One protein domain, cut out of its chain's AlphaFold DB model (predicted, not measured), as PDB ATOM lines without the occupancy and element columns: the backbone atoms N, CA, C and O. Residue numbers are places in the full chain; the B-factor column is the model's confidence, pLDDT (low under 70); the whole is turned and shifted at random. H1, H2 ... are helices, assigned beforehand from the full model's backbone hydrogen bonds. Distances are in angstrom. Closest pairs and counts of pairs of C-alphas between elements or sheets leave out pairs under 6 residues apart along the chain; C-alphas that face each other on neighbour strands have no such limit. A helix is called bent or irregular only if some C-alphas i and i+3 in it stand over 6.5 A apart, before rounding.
ATOM      1  N   PRO A  29     -34.466  12.409   1.011       70.44
ATOM      2  CA  PRO A  29     -34.026  13.662   0.417       70.44
ATOM      3  C   PRO A  29     -32.603  13.535  -0.131       70.44
ATOM      4  O   PRO A  29     -31.715  12.966   0.505       70.44
ATOM      5  N   GLU A  30     -32.384  14.133  -1.301       74.56
ATOM      6  CA  GLU A  30     -31.065  14.246  -1.927       74.56
ATOM      7  C   GLU A  30     -30.031  14.847  -0.943       74.56
ATOM      8  O   GLU A  30     -30.340  15.841  -0.269       74.56
ATOM      9  N   PRO A  31     -28.793  14.317  -0.873       77.44
ATOM     10  CA  PRO A  31     -27.755  14.802   0.043       77.44
ATOM     11  C   PRO A  31     -27.482  16.307  -0.075       77.44
ATOM     12  O   PRO A  31     -27.277  16.984   0.931       77.44
ATOM     13  N   ASP A  32     -27.550  16.848  -1.292       79.62
ATOM     14  CA  ASP A  32     -27.369  18.276  -1.563       79.62
ATOM     15  C   ASP A  32     -28.433  19.143  -0.882       79.62
ATOM     16  O   ASP A  32     -28.162  20.269  -0.463       79.62
ATOM     17  N   VAL A  33     -29.661  18.633  -0.772       80.50
ATOM     18  CA  VAL A  33     -30.777  19.341  -0.140       80.50
ATOM     19  C   VAL A  33     -30.592  19.368   1.372       80.50
ATOM     20  O   VAL A  33     -30.764  20.422   1.986       80.50
ATOM     21  N   LEU A  34     -30.173  18.242   1.959       81.06
ATOM     22  CA  LEU A  34     -29.817  18.163   3.377       81.06
ATOM     23  C   LEU A  34     -28.659  19.106   3.711       81.06
ATOM     24  O   LEU A  34     -28.744  19.850   4.683       81.06
ATOM     25  N   TRP A  35     -27.620  19.135   2.874       82.25
ATOM     26  CA  TRP A  35     -26.485  20.039   3.052       82.25
ATOM     27  C   TRP A  35     -26.898  21.516   2.980       82.25
ATOM     28  O   TRP A  35     -26.494  22.310   3.825       82.25
ATOM     29  N   ARG A  36     -27.754  21.901   2.021       84.19
ATOM     30  CA  ARG A  36     -28.289  23.275   1.943       84.19
ATOM     31  C   ARG A  36     -29.094  23.631   3.185       84.19
ATOM     32  O   ARG A  36     -28.974  24.740   3.691       84.19
ATOM     33  N   LEU A  37     -29.924  22.715   3.666       83.94
ATOM     34  CA  LEU A  37     -30.727  22.941   4.860       83.94
ATOM     35  C   LEU A  37     -29.830  23.149   6.087       83.94
ATOM     36  O   LEU A  37     -29.981  24.151   6.785       83.94
ATOM     37  N   ASP A  38     -28.854  22.265   6.287       82.12
ATOM     38  CA  ASP A  38     -27.866  22.345   7.368       82.12
ATOM     39  C   ASP A  38     -27.082  23.668   7.322       82.12
ATOM     40  O   ASP A  38     -27.010  24.384   8.320       82.12
ATOM     41  N   MET A  39     -26.596  24.075   6.145       86.00
ATOM     42  CA  MET A  39     -25.883  25.346   5.965       86.00
ATOM     43  C   MET A  39     -26.762  26.570   6.212       86.00
ATOM     44  O   MET A  39     -26.309  27.529   6.836       86.00
ATOM     45  N   PHE A  40     -28.018  26.550   5.763       87.25
ATOM     46  CA  PHE A  40     -28.944  27.658   5.991       87.25
ATOM     47  C   PHE A  40     -29.221  27.863   7.482       87.25
ATOM     48  O   PHE A  40     -29.083  28.976   7.981       87.25
ATOM     49  N   TYR A  41     -29.575  26.798   8.205       84.06
ATOM     50  CA  TYR A  41     -29.864  26.906   9.636       84.06
ATOM     51  C   TYR A  41     -28.612  27.163  10.473       84.06
ATOM     52  O   TYR A  41     -28.698  27.879  11.465       84.06
ATOM     53  N   THR A  42     -27.447  26.666  10.048       84.69
ATOM     54  CA  THR A  42     -26.164  27.034  10.661       84.69
ATOM     55  C   THR A  42     -25.914  28.538  10.539       84.69
ATOM     56  O   THR A  42     -25.593  29.188  11.529       84.69
ATOM     57  N   ALA A  43     -26.120  29.118   9.350       87.69
ATOM     58  CA  ALA A  43     -25.963  30.556   9.136       87.69
ATOM     59  C   ALA A  43     -26.966  31.388   9.955       87.69
ATOM     60  O   ALA A  43     -26.598  32.424  10.498       87.69
ATOM     61  N   VAL A  44     -28.216  30.925  10.075       86.06
ATOM     62  CA  VAL A  44     -29.231  31.562  10.930       86.06
ATOM     63  C   VAL A  44     -28.824  31.508  12.402       86.06
ATOM     64  O   VAL A  44     -28.908  32.530  13.073       86.06
ATOM     65  N   GLY A  45     -28.350  30.358  12.893       82.50
ATOM     66  CA  GLY A  45     -27.849  30.210  14.262       82.50
ATOM     67  C   GLY A  45     -26.732  31.206  14.556       82.50
ATOM     68  O   GLY A  45     -26.885  32.045  15.433       82.50
ATOM     69  N   LEU A  46     -25.682  31.217  13.729       85.81
ATOM     70  CA  LEU A  46     -24.567  32.165  13.864       85.81
ATOM     71  C   LEU A  46     -25.027  33.633  13.854       85.81
ATOM     72  O   LEU A  46     -24.520  34.441  14.626       85.81
ATOM     73  N   ALA A  47     -26.009  33.986  13.019       86.81
ATOM     74  CA  ALA A  47     -26.562  35.338  12.987       86.81
ATOM     75  C   ALA A  47     -27.368  35.689  14.254       86.81
ATOM     76  O   ALA A  47     -27.381  36.846  14.675       86.81
ATOM     77  N   ILE A  48     -28.037  34.713  14.878       84.94
ATOM     78  CA  ILE A  48     -28.697  34.896  16.178       84.94
ATOM     79  C   ILE A  48     -27.647  35.070  17.277       84.94
ATOM     80  O   ILE A  48     -27.805  35.958  18.113       84.94
ATOM     81  N   GLU A  49     -26.568  34.282  17.274       85.06
ATOM     82  CA  GLU A  49     -25.461  34.431  18.232       85.06
ATOM     83  C   GLU A  49     -24.824  35.814  18.137       85.06
ATOM     84  O   GLU A  49     -24.622  36.474  19.154       85.06
ATOM     85  N   GLU A  50     -24.567  36.287  16.915       84.69
ATOM     86  CA  GLU A  50     -23.984  37.607  16.667       84.69
ATOM     87  C   GLU A  50     -24.863  38.738  17.225       84.69
ATOM     88  O   GLU A  50     -24.346  39.703  17.786       84.69
ATOM     89  N   ARG A  51     -26.193  38.622  17.109       83.38
ATOM     90  CA  ARG A  51     -27.126  39.658  17.579       83.38
ATOM     91  C   ARG A  51     -27.460  39.573  19.063       83.38
ATOM     92  O   ARG A  51     -27.612  40.606  19.706       83.38
ATOM     93  N   SER A  52     -27.625  38.366  19.593       77.50
ATOM     94  CA  SER A  52     -28.070  38.145  20.975       77.50
ATOM     95  C   SER A  52     -26.914  38.013  21.969       77.50
ATOM     96  O   SER A  52     -27.117  38.192  23.169       77.50
ATOM     97  N   GLY A  53     -25.709  37.682  21.493       77.19
ATOM     98  CA  GLY A  53     -24.553  37.355  22.331       77.19
ATOM     99  C   GLY A  53     -24.703  36.044  23.113       77.19
ATOM    100  O   GLY A  53     -23.854  35.735  23.949       77.19
ATOM    101  N   LEU A  54     -25.774  35.281  22.873       72.88
ATOM    102  CA  LEU A  54     -26.017  33.977  23.480       72.88
ATOM    103  C   LEU A  54     -25.595  32.889  22.498       72.88
ATOM    104  O   LEU A  54     -25.970  32.930  21.330       72.88
ATOM    105  N   THR A  91     -35.618  33.413  -5.101       90.56
ATOM    106  CA  THR A  91     -34.713  34.536  -5.407       90.56
ATOM    107  C   THR A  91     -33.815  34.812  -4.200       90.56
ATOM    108  O   THR A  91     -34.264  34.561  -3.080       90.56
ATOM    109  N   PHE A  92     -32.648  35.435  -4.398       88.94
ATOM    110  CA  PHE A  92     -31.760  35.872  -3.307       88.94
ATOM    111  C   PHE A  92     -32.455  36.768  -2.282       88.94
ATOM    112  O   PHE A  92     -32.285  36.583  -1.085       88.94
ATOM    113  N   ARG A  93     -33.323  37.675  -2.739       90.50
ATOM    114  CA  ARG A  93     -34.119  38.516  -1.841       90.50
ATOM    115  C   ARG A  93     -34.962  37.685  -0.871       90.50
ATOM    116  O   ARG A  93     -34.924  37.928   0.321       90.50
ATOM    117  N   LYS A  94     -35.669  36.667  -1.369       91.00
ATOM    118  CA  LYS A  94     -36.472  35.766  -0.522       91.00
ATOM    119  C   LYS A  94     -35.635  34.907   0.421       91.00
ATOM    120  O   LYS A  94     -36.125  34.552   1.486       91.00
ATOM    121  N   LEU A  95     -34.421  34.541   0.008       90.06
ATOM    122  CA  LEU A  95     -33.460  33.866   0.880       90.06
ATOM    123  C   LEU A  95     -33.087  34.783   2.053       90.06
ATOM    124  O   LEU A  95     -33.209  34.367   3.200       90.06
ATOM    125  N   ALA A  96     -32.724  36.034   1.760       90.06
ATOM    126  CA  ALA A  96     -32.407  37.032   2.776       90.06
ATOM    127  C   ALA A  96     -33.610  37.324   3.689       90.06
ATOM    128  O   ALA A  96     -33.488  37.189   4.897       90.06
ATOM    129  N   GLU A  97     -34.788  37.617   3.126       92.12
ATOM    130  CA  GLU A  97     -36.028  37.862   3.885       92.12
ATOM    131  C   GLU A  97     -36.375  36.689   4.820       92.12
ATOM    132  O   GLU A  97     -36.758  36.905   5.967       92.12
ATOM    133  N   GLY A  98     -36.233  35.445   4.346       89.00
ATOM    134  CA  GLY A  98     -36.497  34.251   5.149       89.00
ATOM    135  C   GLY A  98     -35.508  34.076   6.302       89.00
ATOM    136  O   GLY A  98     -35.929  33.783   7.416       89.00
ATOM    137  N   GLY A  99     -34.214  34.283   6.042       88.69
ATOM    138  CA  GLY A  99     -33.178  34.239   7.075       88.69
ATOM    139  C   GLY A  99     -33.354  35.346   8.113       88.69
ATOM    140  O   GLY A  99     -33.409  35.057   9.302       88.69
ATOM    141  N   THR A 100     -33.528  36.595   7.670       90.75
ATOM    142  CA  THR A 100     -33.746  37.750   8.553       90.75
ATOM    143  C   THR A 100     -34.961  37.548   9.444       90.75
ATOM    144  O   THR A 100     -34.849  37.737  10.647       90.75
ATOM    145  N   LYS A 101     -36.080  37.064   8.893       91.94
ATOM    146  CA  LYS A 101     -37.273  36.789   9.696       91.94
ATOM    147  C   LYS A 101     -37.005  35.771  10.810       91.94
ATOM    148  O   LYS A 101     -37.440  35.989  11.929       91.94
ATOM    149  N   LEU A 102     -36.294  34.678  10.522       87.88
ATOM    150  CA  LEU A 102     -35.970  33.674  11.544       87.88
ATOM    151  C   LEU A 102     -35.088  34.249  12.653       87.88
ATOM    152  O   LEU A 102     -35.309  33.953  13.823       87.88
ATOM    153  N   VAL A 103     -34.109  35.076  12.283       87.75
ATOM    154  CA  VAL A 103     -33.237  35.755  13.246       87.75
ATOM    155  C   VAL A 103     -34.043  36.734  14.101       87.75
ATOM    156  O   VAL A 103     -33.886  36.739  15.319       87.75
ATOM    157  N   ASP A 104     -34.919  37.531  13.488       89.50
ATOM    158  CA  ASP A 104     -35.753  38.514  14.185       89.50
ATOM    159  C   ASP A 104     -36.742  37.824  15.138       89.50
ATOM    160  O   ASP A 104     -36.820  38.192  16.308       89.50
ATOM    161  N   ASP A 105     -37.434  36.775  14.674       87.25
ATOM    162  CA  ASP A 105     -38.374  35.985  15.479       87.25
ATOM    163  C   ASP A 105     -37.658  35.323  16.675       87.25
ATOM    164  O   ASP A 105     -38.163  35.341  17.799       87.25
ATOM    165  N   ALA A 106     -36.460  34.766  16.459       84.00
ATOM    166  CA  ALA A 106     -35.658  34.167  17.523       84.00
ATOM    167  C   ALA A 106     -35.141  35.213  18.520       84.00
ATOM    168  O   ALA A 106     -35.192  34.986  19.727       84.00
ATOM    169  N   THR A 107     -34.694  36.372  18.034       83.81
ATOM    170  CA  THR A 107     -34.239  37.475  18.893       83.81
ATOM    171  C   THR A 107     -35.393  37.990  19.754       83.81
ATOM    172  O   THR A 107     -35.243  38.107  20.966       83.81
ATOM    173  N   ALA A 108     -36.577  38.187  19.167       87.00
ATOM    174  CA  ALA A 108     -37.777  38.585  19.900       87.00
ATOM    175  C   ALA A 108     -38.188  37.545  20.958       87.00
ATOM    176  O   ALA A 108     -38.607  37.907  22.056       87.00
ATOM    177  N   ALA A 109     -38.047  36.248  20.661       83.38
ATOM    178  CA  ALA A 109     -38.311  35.188  21.630       83.38
ATOM    179  C   ALA A 109     -37.309  35.200  22.799       83.38
ATOM    180  O   ALA A 109     -37.718  35.037  23.949       83.38
ATOM    181  N   ILE A 110     -36.021  35.430  22.523       82.69
ATOM    182  CA  ILE A 110     -34.973  35.568  23.548       82.69
ATOM    183  C   ILE A 110     -35.260  36.771  24.457       82.69
ATOM    184  O   ILE A 110     -35.146  36.658  25.677       82.69
ATOM    185  N   GLU A 111     -35.663  37.906  23.885       82.62
ATOM    186  CA  GLU A 111     -36.024  39.110  24.643       82.62
ATOM    187  C   GLU A 111     -37.290  38.919  25.488       82.62
ATOM    188  O   GLU A 111     -37.361  39.421  26.610       82.62
ATOM    189  N   ALA A 112     -38.277  38.181  24.975       83.94
ATOM    190  CA  ALA A 112     -39.521  37.898  25.687       83.94
ATOM    191  C   ALA A 112     -39.344  36.895  26.841       83.94
ATOM    192  O   ALA A 112     -40.092  36.955  27.817       83.94
ATOM    193  N   TYR A 113     -38.369  35.983  26.743       80.38
ATOM    194  CA  TYR A 113     -38.126  34.922  27.728       80.38
ATOM    195  C   TYR A 113     -36.633  34.805  28.095       80.38
ATOM    196  O   TYR A 113     -36.015  33.757  27.870       80.38
ATOM    197  N   PRO A 114     -36.035  35.850  28.698       73.81
ATOM    198  CA  PRO A 114     -34.603  35.878  28.999       73.81
ATOM    199  C   PRO A 114     -34.182  34.784  29.987       73.81
ATOM    200  O   PRO A 114     -33.042  34.324  29.943       73.81
ATOM    201  N   ASP A 115     -35.101  34.351  30.850       74.06
ATOM    202  CA  ASP A 115     -34.861  33.332  31.873       74.06
ATOM    203  C   ASP A 115     -34.681  31.942  31.251       74.06
ATOM    204  O   ASP A 115     -33.873  31.155  31.724       74.06
ATOM    205  N   VAL A 116     -35.402  31.654  30.162       69.12
ATOM    206  CA  VAL A 116     -35.307  30.385  29.419       69.12
ATOM    207  C   VAL A 116     -34.086  30.386  28.504       69.12
ATOM    208  O   VAL A 116     -33.447  29.355  28.327       69.12
ATOM    209  N   ALA A 117     -33.743  31.543  27.934       60.78
ATOM    210  CA  ALA A 117     -32.604  31.683  27.032       60.78
ATOM    211  C   ALA A 117     -31.239  31.649  27.749       60.78
ATOM    212  O   ALA A 117     -30.222  31.403  27.103       60.78
ATOM    213  N   ARG A 118     -31.201  31.920  29.062       62.88
ATOM    214  CA  ARG A 118     -29.975  31.936  29.886       62.88
ATOM    215  C   ARG A 118     -29.865  30.771  30.880       62.88
ATOM    216  O   ARG A 118     -28.894  30.750  31.636       62.88
ATOM    217  N   ALA A 119     -30.854  29.878  30.916       56.00
ATOM    218  CA  ALA A 119     -30.880  28.712  31.802       56.00
ATOM    219  C   ALA A 119     -29.931  27.594  31.347       56.00
ATOM    220  O   ALA A 119     -29.717  27.447  30.123       56.00
TER     221      ALA A 119
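Overview. This is residues 29 to 54 and 91 to 119 of the 119 residues of an uncharacterized protein of Mesorhizobium sp. LNJC405B00 (UniProt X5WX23). Two long helices, H1 and H2, make an open, lopsided V: their first residues are spread apart, and the later part of H1 packs on H2 around Val 103. The free residues 29 to 39, of which 31 to 39 belong to H1, stick out at one end, while the short helix H3 folds back near the last part of H2 at the other. The printed part has 55 residues with three named helices, in the order H1, H2, H3, and no named strand; the class is all helix. The whole is loose, with a radius of gyration of the C-alphas of 13.1 A, and elongated, spanning 39 by 24 by 17 A.

Along the chain. Begin with the longest helix, H1, residues 31 to 52: find C-alpha 31 at (-27.755, 14.802, 0.043), and from there the helix runs 31.4 A to C-alpha 52 at (-28.070, 38.145, 20.975). Past the cut, look for H2, residues 92 to 112, which begins with C-alpha 92 at (-31.760, 35.872, -3.307) and is 30.1 A from first to last C-alpha. H3 is four residues, 114 to 117, ending with C-alpha 117 at (-32.604, 31.683, 27.032). No helix is bent or irregular.

Arrangement. Start from H1, which touches H2 with 12 pairs of C-alphas within 8 A. Their closest C-alphas are those of Ile 48 and Val 103, 5.5 A apart. The two helices run the same way at a steep tilt of 47 degrees, and their centres are 11.9 A apart. Go on to Tyr 113, the one residue of the tight link from H2 to H3. H3 is close to H2 but not clearly touching, with 2 pairs of C-alphas within 8 A; the closest C-alphas are those of Ile 110 and Ala 117, 5.7 A apart. H1 and H3 are apart. In H1 and H2 every pair of O of residue i and N of residue i+4 is within hydrogen-bond range; H3 is too short for such a pair, and its one pair of O of residue i and N of residue i+3 is not within range.

Size, cuts and confidence. The two C-alphas farthest apart are those of Glu 30 and Asp 115, at 39.0 A. Without the stretch that stands free, residues 29 to 39, the body has 44 residues and spans 37 by 17 by 13 A. Look for the cut after Leu 54: residues 55 to 90 are not printed, and C-alphas 54 and 91 are 30.2 A apart across it. The link from H1 to H2 is the link across the cut. In the B-factor column of this predicted model the mean pLDDT of the printed part is 82.6, and residues 116 to 119 are under 70; Ala 119 is the chain's last residue.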